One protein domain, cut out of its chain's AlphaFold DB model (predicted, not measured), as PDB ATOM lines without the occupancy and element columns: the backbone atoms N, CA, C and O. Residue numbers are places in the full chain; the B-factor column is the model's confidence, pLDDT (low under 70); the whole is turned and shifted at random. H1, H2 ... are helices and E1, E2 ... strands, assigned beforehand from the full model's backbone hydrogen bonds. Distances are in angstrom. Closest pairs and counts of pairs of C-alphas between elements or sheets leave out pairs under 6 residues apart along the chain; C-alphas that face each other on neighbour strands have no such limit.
ATOM      1  N   LEU A 184     112.604 114.376  99.097       61.22
ATOM      2  CA  LEU A 184     113.461 115.033 100.092       61.22
ATOM      3  C   LEU A 184     114.897 115.129  99.565       61.22
ATOM      4  O   LEU A 184     115.436 114.149  99.050       61.22
ATOM      5  N   LYS A 185     115.531 116.299  99.705       78.06
ATOM      6  CA  LYS A 185     116.965 116.462  99.399       78.06
ATOM      7  C   LYS A 185     117.805 115.633 100.375       78.06
ATOM      8  O   LYS A 185     117.372 115.410 101.503       78.06
ATOM      9  N   ASP A 186     119.023 115.260  99.983       76.25
ATOM     10  CA  ASP A 186     119.922 114.406 100.781       76.25
ATOM     11  C   ASP A 186     120.070 114.872 102.246       76.25
ATOM     12  O   ASP A 186     120.048 114.056 103.162       76.25
ATOM     13  N   ILE A 187     120.104 116.189 102.487       77.38
ATOM     14  CA  ILE A 187     120.170 116.792 103.833       77.38
ATOM     15  C   ILE A 187     118.880 116.562 104.640       77.38
ATOM     16  O   ILE A 187     118.917 116.276 105.836       77.38
ATOM     17  N   GLU A 188     117.716 116.693 104.008       80.94
ATOM     18  CA  GLU A 188     116.422 116.484 104.663       80.94
ATOM     19  C   GLU A 188     116.195 115.002 104.966       80.94
ATOM     20  O   GLU A 188     115.669 114.659 106.023       80.94
ATOM     21  N   LEU A 189     116.637 114.126 104.060       82.06
ATOM     22  CA  LEU A 189     116.623 112.682 104.257       82.06
ATOM     23  C   LEU A 189     117.538 112.278 105.420       82.06
ATOM     24  O   LEU A 189     117.109 111.533 106.295       82.06
ATOM     25  N   PHE A 190     118.752 112.828 105.471       78.81
ATOM     26  CA  PHE A 190     119.704 112.608 106.556       78.81
ATOM     27  C   PHE A 190     119.139 113.044 107.913       78.81
ATOM     28  O   PHE A 190     119.114 112.259 108.858       78.81
ATOM     29  N   ASN A 191     118.603 114.263 108.001       81.19
ATOM     30  CA  ASN A 191     117.992 114.773 109.229       81.19
ATOM     31  C   ASN A 191     116.768 113.956 109.647       81.19
ATOM     32  O   ASN A 191     116.561 113.685 110.833       81.19
ATOM     33  N   LYS A 192     115.961 113.520 108.677       82.56
ATOM     34  CA  LYS A 192     114.839 112.625 108.931       82.56
ATOM     35  C   LYS A 192     115.321 111.287 109.491       82.56
ATOM     36  O   LYS A 192     114.829 110.874 110.528       82.56
ATOM     37  N   TRP A 193     116.312 110.647 108.880       82.81
ATOM     38  CA  TRP A 193     116.848 109.375 109.369       82.81
ATOM     39  C   TRP A 193     117.530 109.500 110.732       82.81
ATOM     40  O   TRP A 193     117.356 108.629 111.580       82.81
ATOM     41  N   LYS A 194     118.228 110.608 110.987       79.94
ATOM     42  CA  LYS A 194     118.792 110.934 112.301       79.94
ATOM     43  C   LYS A 194     117.692 111.103 113.359       79.94
ATOM     44  O   LYS A 194     117.778 110.524 114.434       79.94
ATOM     45  N   SER A 195     116.620 111.836 113.046       80.88
ATOM     46  CA  SER A 195     115.492 112.063 113.974       80.88
ATOM     47  C   SER A 195     114.585 110.844 114.178       80.88
ATOM     48  O   SER A 195     114.033 110.670 115.261       80.88
ATOM     49  N   GLU A 196     114.452 109.980 113.170       79.06
ATOM     50  CA  GLU A 196     113.757 108.691 113.269       79.06
ATOM     51  C   GLU A 196     114.614 107.622 113.976       79.06
ATOM     52  O   GLU A 196     114.123 106.523 114.229       79.06
ATOM     53  N   GLY A 197     115.870 107.934 114.329       70.50
ATOM     54  CA  GLY A 197     116.802 107.012 114.986       70.50
ATOM     55  C   GLY A 197     117.297 105.884 114.077       70.50
ATOM     56  O   GLY A 197     117.795 104.874 114.564       70.50
ATOM     57  N   ILE A 198     117.134 106.050 112.761       76.25
ATOM     58  CA  ILE A 198     117.597 105.126 111.717       76.25
ATOM     59  C   ILE A 198     119.115 105.239 111.542       76.25
ATOM     60  O   ILE A 198     119.774 104.255 111.228       76.25
ATOM     61  N   LEU A 199     119.677 106.428 111.751       76.38
ATOM     62  CA  LEU A 199     121.121 106.615 111.852       76.38
ATOM     63  C   LEU A 199     121.475 106.773 113.325       76.38
ATOM     64  O   LEU A 199     121.044 107.741 113.955       76.38
ATOM     65  N   ARG A 200     122.266 105.845 113.873       74.50
ATOM     66  CA  ARG A 200     122.913 106.089 115.162       74.50
ATOM     67  C   ARG A 200     123.972 107.158 114.975       74.50
ATOM     68  O   ARG A 200     124.749 107.117 114.022       74.50
ATOM     69  N   THR A 201     123.968 108.125 115.874       76.00
ATOM     70  CA  THR A 201     125.002 109.145 115.927       76.00
ATOM     71  C   THR A 201     125.671 109.076 117.277       76.00
ATOM     72  O   THR A 201     124.975 109.076 118.294       76.00
ATOM     73  N   VAL A 202     126.994 109.023 117.279       75.12
ATOM     74  CA  VAL A 202     127.802 109.028 118.492       75.12
ATOM     75  C   VAL A 202     128.306 110.448 118.705       75.12
ATOM     76  O   VAL A 202     128.612 111.174 117.758       75.12
ATOM     77  N   GLU A 203     128.323 110.878 119.962       68.50
ATOM     78  CA  GLU A 203     128.963 112.134 120.343       68.50
ATOM     79  C   GLU A 203     130.462 111.970 120.085       68.50
ATOM     80  O   GLU A 203     131.132 111.228 120.800       68.50
ATOM     81  N   ASN A 204     130.972 112.603 119.024       64.75
ATOM     82  CA  ASN A 204     132.396 112.568 118.736       64.75
ATOM     83  C   ASN A 204     133.093 113.577 119.668       64.75
ATOM     84  O   ASN A 204     132.890 114.784 119.503       64.75
ATOM     85  N   PRO A 205     133.917 113.129 120.635       63.38
ATOM     86  CA  PRO A 205     134.633 114.028 121.539       63.38
ATOM     87  C   PRO A 205     135.663 114.916 120.821       63.38
ATOM     88  O   PRO A 205     136.104 115.907 121.399       63.38
ATOM     89  N   ASN A 206     136.018 114.587 119.576       60.84
ATOM     90  CA  ASN A 206     136.948 115.337 118.735       60.84
ATOM     91  C   ASN A 206     136.241 116.339 117.801       60.84
ATOM     92  O   ASN A 206     136.901 117.054 117.054       60.84
ATOM     93  N   SER A 207     134.906 116.413 117.826       63.34
ATOM     94  CA  SER A 207     134.150 117.435 117.100       63.34
ATOM     95  C   SER A 207     134.135 118.740 117.903       63.34
ATOM     96  O   SER A 207     133.452 118.843 118.922       63.34
ATOM     97  N   GLU A 208     134.841 119.771 117.428       59.38
ATOM     98  CA  GLU A 208     134.804 121.116 118.036       59.38
ATOM     99  C   GLU A 208     133.396 121.738 118.030       59.38
ATOM    100  O   GLU A 208     133.067 122.571 118.876       59.38
ATOM    101  N   THR A 209     132.536 121.316 117.097       67.12
ATOM    102  CA  THR A 209     131.144 121.765 116.973       67.12
ATOM    103  C   THR A 209     130.163 120.971 117.840       67.12
ATOM    104  O   THR A 209     129.002 121.368 117.955       67.12
ATOM    105  N   GLY A 210     130.599 119.870 118.470       64.81
ATOM    106  CA  GLY A 210     129.729 118.957 119.219       64.81
ATOM    107  C   GLY A 210     128.660 118.297 118.343       64.81
ATOM    108  O   GLY A 210     127.628 117.846 118.846       64.81
ATOM    109  N   GLU A 211     128.863 118.281 117.024       69.31
ATOM    110  CA  GLU A 211     127.922 117.667 116.101       69.31
ATOM    111  C   GLU A 211     128.086 116.147 116.158       69.31
ATOM    112  O   GLU A 211     129.188 115.633 115.965       69.31
ATOM    113  N   PRO A 212     127.002 115.397 116.428       67.06
ATOM    114  CA  PRO A 212     127.129 113.968 116.617       67.06
ATOM    115  C   PRO A 212     127.317 113.303 115.250       67.06
ATOM    116  O   PRO A 212     126.521 113.518 114.320       67.06
ATOM    117  N   GLU A 213     128.392 112.527 115.155       76.00
ATOM    118  CA  GLU A 213     128.883 111.881 113.943       76.00
ATOM    119  C   GLU A 213     128.144 110.565 113.711       76.00
ATOM    120  O   GLU A 213     127.775 109.863 114.654       76.00
ATOM    121  N   VAL A 214     127.885 110.236 112.446       76.19
ATOM    122  CA  VAL A 214     127.296 108.945 112.090       76.19
ATOM    123  C   VAL A 214     128.391 107.892 112.146       76.19
ATOM    124  O   VAL A 214     129.286 107.880 111.309       76.19
ATOM    125  N   GLU A 215     128.288 106.993 113.113       71.12
ATOM    126  CA  GLU A 215     129.180 105.843 113.235       71.12
ATOM    127  C   GLU A 215     128.978 104.918 112.029       71.12
ATOM    128  O   GLU A 215     127.847 104.609 111.686       71.12
ATOM    129  N   VAL A 216     130.025 104.500 111.326       74.94
ATOM    130  CA  VAL A 216     129.916 103.573 110.183       74.94
ATOM    131  C   VAL A 216     131.000 102.503 110.290       74.94
ATOM    132  O   VAL A 216     132.111 102.838 110.691       74.94
ATOM    133  N   PRO A 217     130.731 101.245 109.886       71.06
ATOM    134  CA  PRO A 217     129.498 100.734 109.262       71.06
ATOM    135  C   PRO A 217     128.344 100.505 110.261       71.06
ATOM    136  O   PRO A 217     128.589 100.073 111.376       71.06
ATOM    137  N   GLN A 218     127.083 100.731 109.848       75.62
ATOM    138  CA  GLN A 218     125.880 100.332 110.610       75.62
ATOM    139  C   GLN A 218     125.066  99.313 109.822       75.62
ATOM    140  O   GLN A 218     124.835  99.484 108.621       75.62
ATOM    141  N   VAL A 219     124.566  98.285 110.503       78.38
ATOM    142  CA  VAL A 219     123.681  97.289 109.900       78.38
ATOM    143  C   VAL A 219     122.239  97.536 110.320       78.38
ATOM    144  O   VAL A 219     121.901  97.621 111.503       78.38
ATOM    145  N   LEU A 220     121.372  97.628 109.311       75.75
ATOM    146  CA  LEU A 220     119.929  97.737 109.473       75.75
ATOM    147  C   LEU A 220     119.250  96.460 108.987       75.75
ATOM    148  O   LEU A 220     119.424  96.057 107.835       75.75
ATOM    149  N   VAL A 221     118.421  95.866 109.842       76.75
ATOM    150  CA  VAL A 221     117.589  94.702 109.511       76.75
ATOM    151  C   VAL A 221     116.133  95.067 109.778       76.75
ATOM    152  O   VAL A 221     115.788  95.511 110.867       76.75
ATOM    153  N   ASP A 222     115.282  94.955 108.755       74.62
ATOM    154  CA  ASP A 222     113.846  95.284 108.811       74.62
ATOM    155  C   ASP A 222     113.514  96.691 109.353       74.62
ATOM    156  O   ASP A 222     112.456  96.929 109.935       74.62
ATOM    157  N   GLY A 223     114.412  97.657 109.132       68.81
ATOM    158  CA  GLY A 223     114.255  99.038 109.604       68.81
ATOM    159  C   GLY A 223     114.635  99.250 111.073       68.81
ATOM    160  O   GLY A 223     114.435 100.345 111.591       68.81
ATOM    161  N   VAL A 224     115.194  98.233 111.731       72.19
ATOM    162  CA  VAL A 224     115.785  98.328 113.067       72.19
ATOM    163  C   VAL A 224     117.304  98.404 112.930       72.19
ATOM    164  O   VAL A 224     117.914  97.601 112.222       72.19
ATOM    165  N   VAL A 225     117.915  99.376 113.606       77.19
ATOM    166  CA  VAL A 225     119.374  99.529 113.659       77.19
ATOM    167  C   VAL A 225     119.932  98.538 114.674       77.19
ATOM    168  O   VAL A 225     119.677  98.683 115.873       77.19
ATOM    169  N   LEU A 226     120.672  97.536 114.196       74.19
ATOM    170  CA  LEU A 226     121.316  96.543 115.061       74.19
ATOM    171  C   LEU A 226     122.592  97.094 115.705       74.19
ATOM    172  O   LEU A 226     122.887  96.736 116.839       74.19
ATOM    173  N   GLY A 227     123.270  98.027 115.036       77.75
ATOM    174  CA  GLY A 227     124.512  98.635 115.512       77.75
ATOM    175  C   GLY A 227     125.627  98.513 114.480       77.75
ATOM    176  O   GLY A 227     125.361  98.238 113.301       77.75
ATOM    177  N   GLY A 228     126.851  98.764 114.926       80.50
ATOM    178  CA  GLY A 228     128.072  98.560 114.168       80.50
ATOM    179  C   GLY A 228     128.623  97.143 114.295       80.50
ATOM    180  O   GLY A 228     127.932  96.209 114.701       80.50
ATOM    181  N   GLU A 229     129.883  96.970 113.906       79.88
ATOM    182  CA  GLU A 229     130.538  95.659 113.852       79.88
ATOM    183  C   GLU A 229     130.618  94.976 115.221       79.88
ATOM    184  O   GLU A 229     130.374  93.776 115.325       79.88
ATOM    185  N   GLN A 230     130.868  95.744 116.281       80.06
ATOM    186  CA  GLN A 230     131.003  95.203 117.629       80.06
ATOM    187  C   GLN A 230     129.683  94.637 118.167       80.06
ATOM    188  O   GLN A 230     129.649  93.513 118.656       80.06
ATOM    189  N   GLU A 231     128.571  95.354 118.003       80.75
ATOM    190  CA  GLU A 231     127.263  94.865 118.462       80.75
ATOM    191  C   GLU A 231     126.762  93.682 117.626       80.75
ATOM    192  O   GLU A 231     126.031  92.829 118.124       80.75
ATOM    193  N   LEU A 232     127.170  93.590 116.357       81.75
ATOM    194  CA  LEU A 232     126.902  92.406 115.544       81.75
ATOM    195  C   LEU A 232     127.699  91.197 116.027       81.75
ATOM    196  O   LEU A 232     127.133  90.110 116.084       81.75
ATOM    197  N   GLN A 233     128.966  91.370 116.405       83.94
ATOM    198  CA  GLN A 233     129.750  90.286 116.996       83.94
ATOM    199  C   GLN A 233     129.127  89.813 118.314       83.94
ATOM    200  O   GLN A 233     128.950  88.614 118.498       83.94
ATOM    201  N   GLU A 234     128.679  90.727 119.178       86.44
ATOM    202  CA  GLU A 234     127.970  90.367 120.417       86.44
ATOM    203  C   GLU A 234     126.687  89.561 120.136       86.44
ATOM    204  O   GLU A 234     126.445  88.521 120.749       86.44
ATOM    205  N   LEU A 235     125.881  89.983 119.154       83.88
ATOM    206  CA  LEU A 235     124.673  89.253 118.749       83.88
ATOM    207  C   LEU A 235     124.978  87.883 118.118       83.88
ATOM    208  O   LEU A 235     124.127  86.984 118.147       83.88
ATOM    209  N   GLU A 236     126.156  87.717 117.517       86.06
ATOM    210  CA  GLU A 236     126.626  86.448 116.960       86.06
ATOM    211  C   GLU A 236     127.081  85.514 118.079       86.06
ATOM    212  O   GLU A 236     126.684  84.347 118.099       86.06
ATOM    213  N   GLU A 237     127.833  86.040 119.046       87.44
ATOM    214  CA  GLU A 237     128.274  85.322 120.241       87.44
ATOM    215  C   GLU A 237     127.090  84.843 121.093       87.44
ATOM    216  O   GLU A 237     127.063  83.688 121.531       87.44
ATOM    217  N   ASP A 238     126.060  85.678 121.246       84.88
ATOM    218  CA  ASP A 238     124.802  85.320 121.913       84.88
ATOM    219  C   ASP A 238     123.930  84.361 121.071       84.88
ATOM    220  O   ASP A 238     122.936  83.787 121.544       84.88
ATOM    221  N   GLY A 239     124.301  84.151 119.804       82.94
ATOM    222  CA  GLY A 239     123.577  83.326 118.845       82.94
ATOM    223  C   GLY A 239     122.172  83.852 118.549       82.94
ATOM    224  O   GLY A 239     121.272  83.067 118.235       82.94
ATOM    225  N   ASP A 240     121.933  85.149 118.735       81.06
ATOM    226  CA  ASP A 240     120.691  85.834 118.368       81.06
ATOM    227  C   ASP A 240     120.674  86.218 116.882       81.06
ATOM    228  O   ASP A 240     119.600  86.288 116.274       81.06
ATOM    229  N   LEU A 241     121.847  86.330 116.249       74.25
ATOM    230  CA  LEU A 241     121.968  86.414 114.796       74.25
ATOM    231  C   LEU A 241     121.521  85.103 114.122       74.25
ATOM    232  O   LEU A 241     122.100  84.035 114.309       74.25
ATOM    233  N   GLY A 242     120.467  85.185 113.301       66.38
ATOM    234  CA  GLY A 242     119.982  84.074 112.469       66.38
ATOM    235  C   GLY A 242     118.807  83.271 113.035       66.38
ATOM    236  O   GLY A 242     118.401  82.279 112.419       66.38
ATOM    237  N   LYS A 243     118.221  83.681 114.168       69.44
ATOM    238  CA  LYS A 243     116.954  83.110 114.654       69.44
ATOM    239  C   LYS A 243     115.776  83.664 113.819       69.44
ATOM    240  O   LYS A 243     115.669  84.882 113.692       69.44
ATOM    241  N   PRO A 244     114.933  82.800 113.217       57.53
ATOM    242  CA  PRO A 244     113.791  83.214 112.396       57.53
ATOM    243  C   PRO A 244     112.602  83.740 113.208       57.53
ATOM    244  O   PRO A 244     112.467  83.358 114.395       57.53
TER     245      PRO A 244
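This is residues 184 to 244 of the 244 residues of an uncharacterized protein of Eimeria maxima (UniProt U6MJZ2). This is a strung-out, loosely made piece of chain: a small two-stranded hairpin, E1 and E2, lies between two short helices, with H2 following directly at one end and H1 set off at the other. A long looped link, residues 196 to 218, joins H1 to the hairpin and folds back on itself, with residues 201 to 202 pairing antiparallel with residues 213 to 214. The printed part has 61 residues, with two named helices and two named strands in the order H1, E1, E2, H2; the sheet has the order E1 - E2 and is antiparallel. The class is mixed, helices and strands, though under half of the residues are in named elements. The whole is loose, with a radius of gyration of the C-alphas of 13.9 A, and flat, with spans of 39 by 30 by 14 A.

Begin at the sheet, where E1, residues 219 to 221, and E2, residues 224 to 227, form an antiparallel hairpin with 151 degrees between their directions. Look at C-alphas 220 and 225, which face each other at 4.6 A. Then look at N 219 and O 227, 2.9 A apart, and N 226 and O 219, 3.0 A apart, both within hydrogen-bond range. Beyond E2 comes H2, residues 229 to 237; the closest C-alphas of the two are those of Leu 226 and Leu 232, 7.0 A apart, the one pair within 8 A. E1 and H2 are only just apart, their closest C-alphas at 8.1 A. H1, residues 186 to 195, is apart from E2 and from H2. In H1 and H2 every O i to N i+4 pair is within hydrogen-bond range.

Find C-alpha 219 at (123.681, 97.289, 109.900); from there E1 runs 6.6 A to C-alpha 221. E2 runs 9.1 A, from C-alpha 224 to C-alpha 227. H2 covers 12.4 A and ends at C-alpha 237, at (128.274, 85.322, 120.241). Go back to C-alpha 186 at (119.922, 114.406, 100.781) for H1, which covers 14.1 A to C-alpha 195.

The two C-alphas farthest apart are those of Glu 208 and Pro 244, at 43.7 A. The printed part has no cut and ends at the chain's last residue, 244. The link from H1 to E1 is long, with 23 residues, while those from E1 to E2 and from E2 to H2 are tight. The mean pLDDT of the printed part is 75.2; look for values under 70 at residue 184, residues 203 to 212, residue 223 and residues 242 to 244.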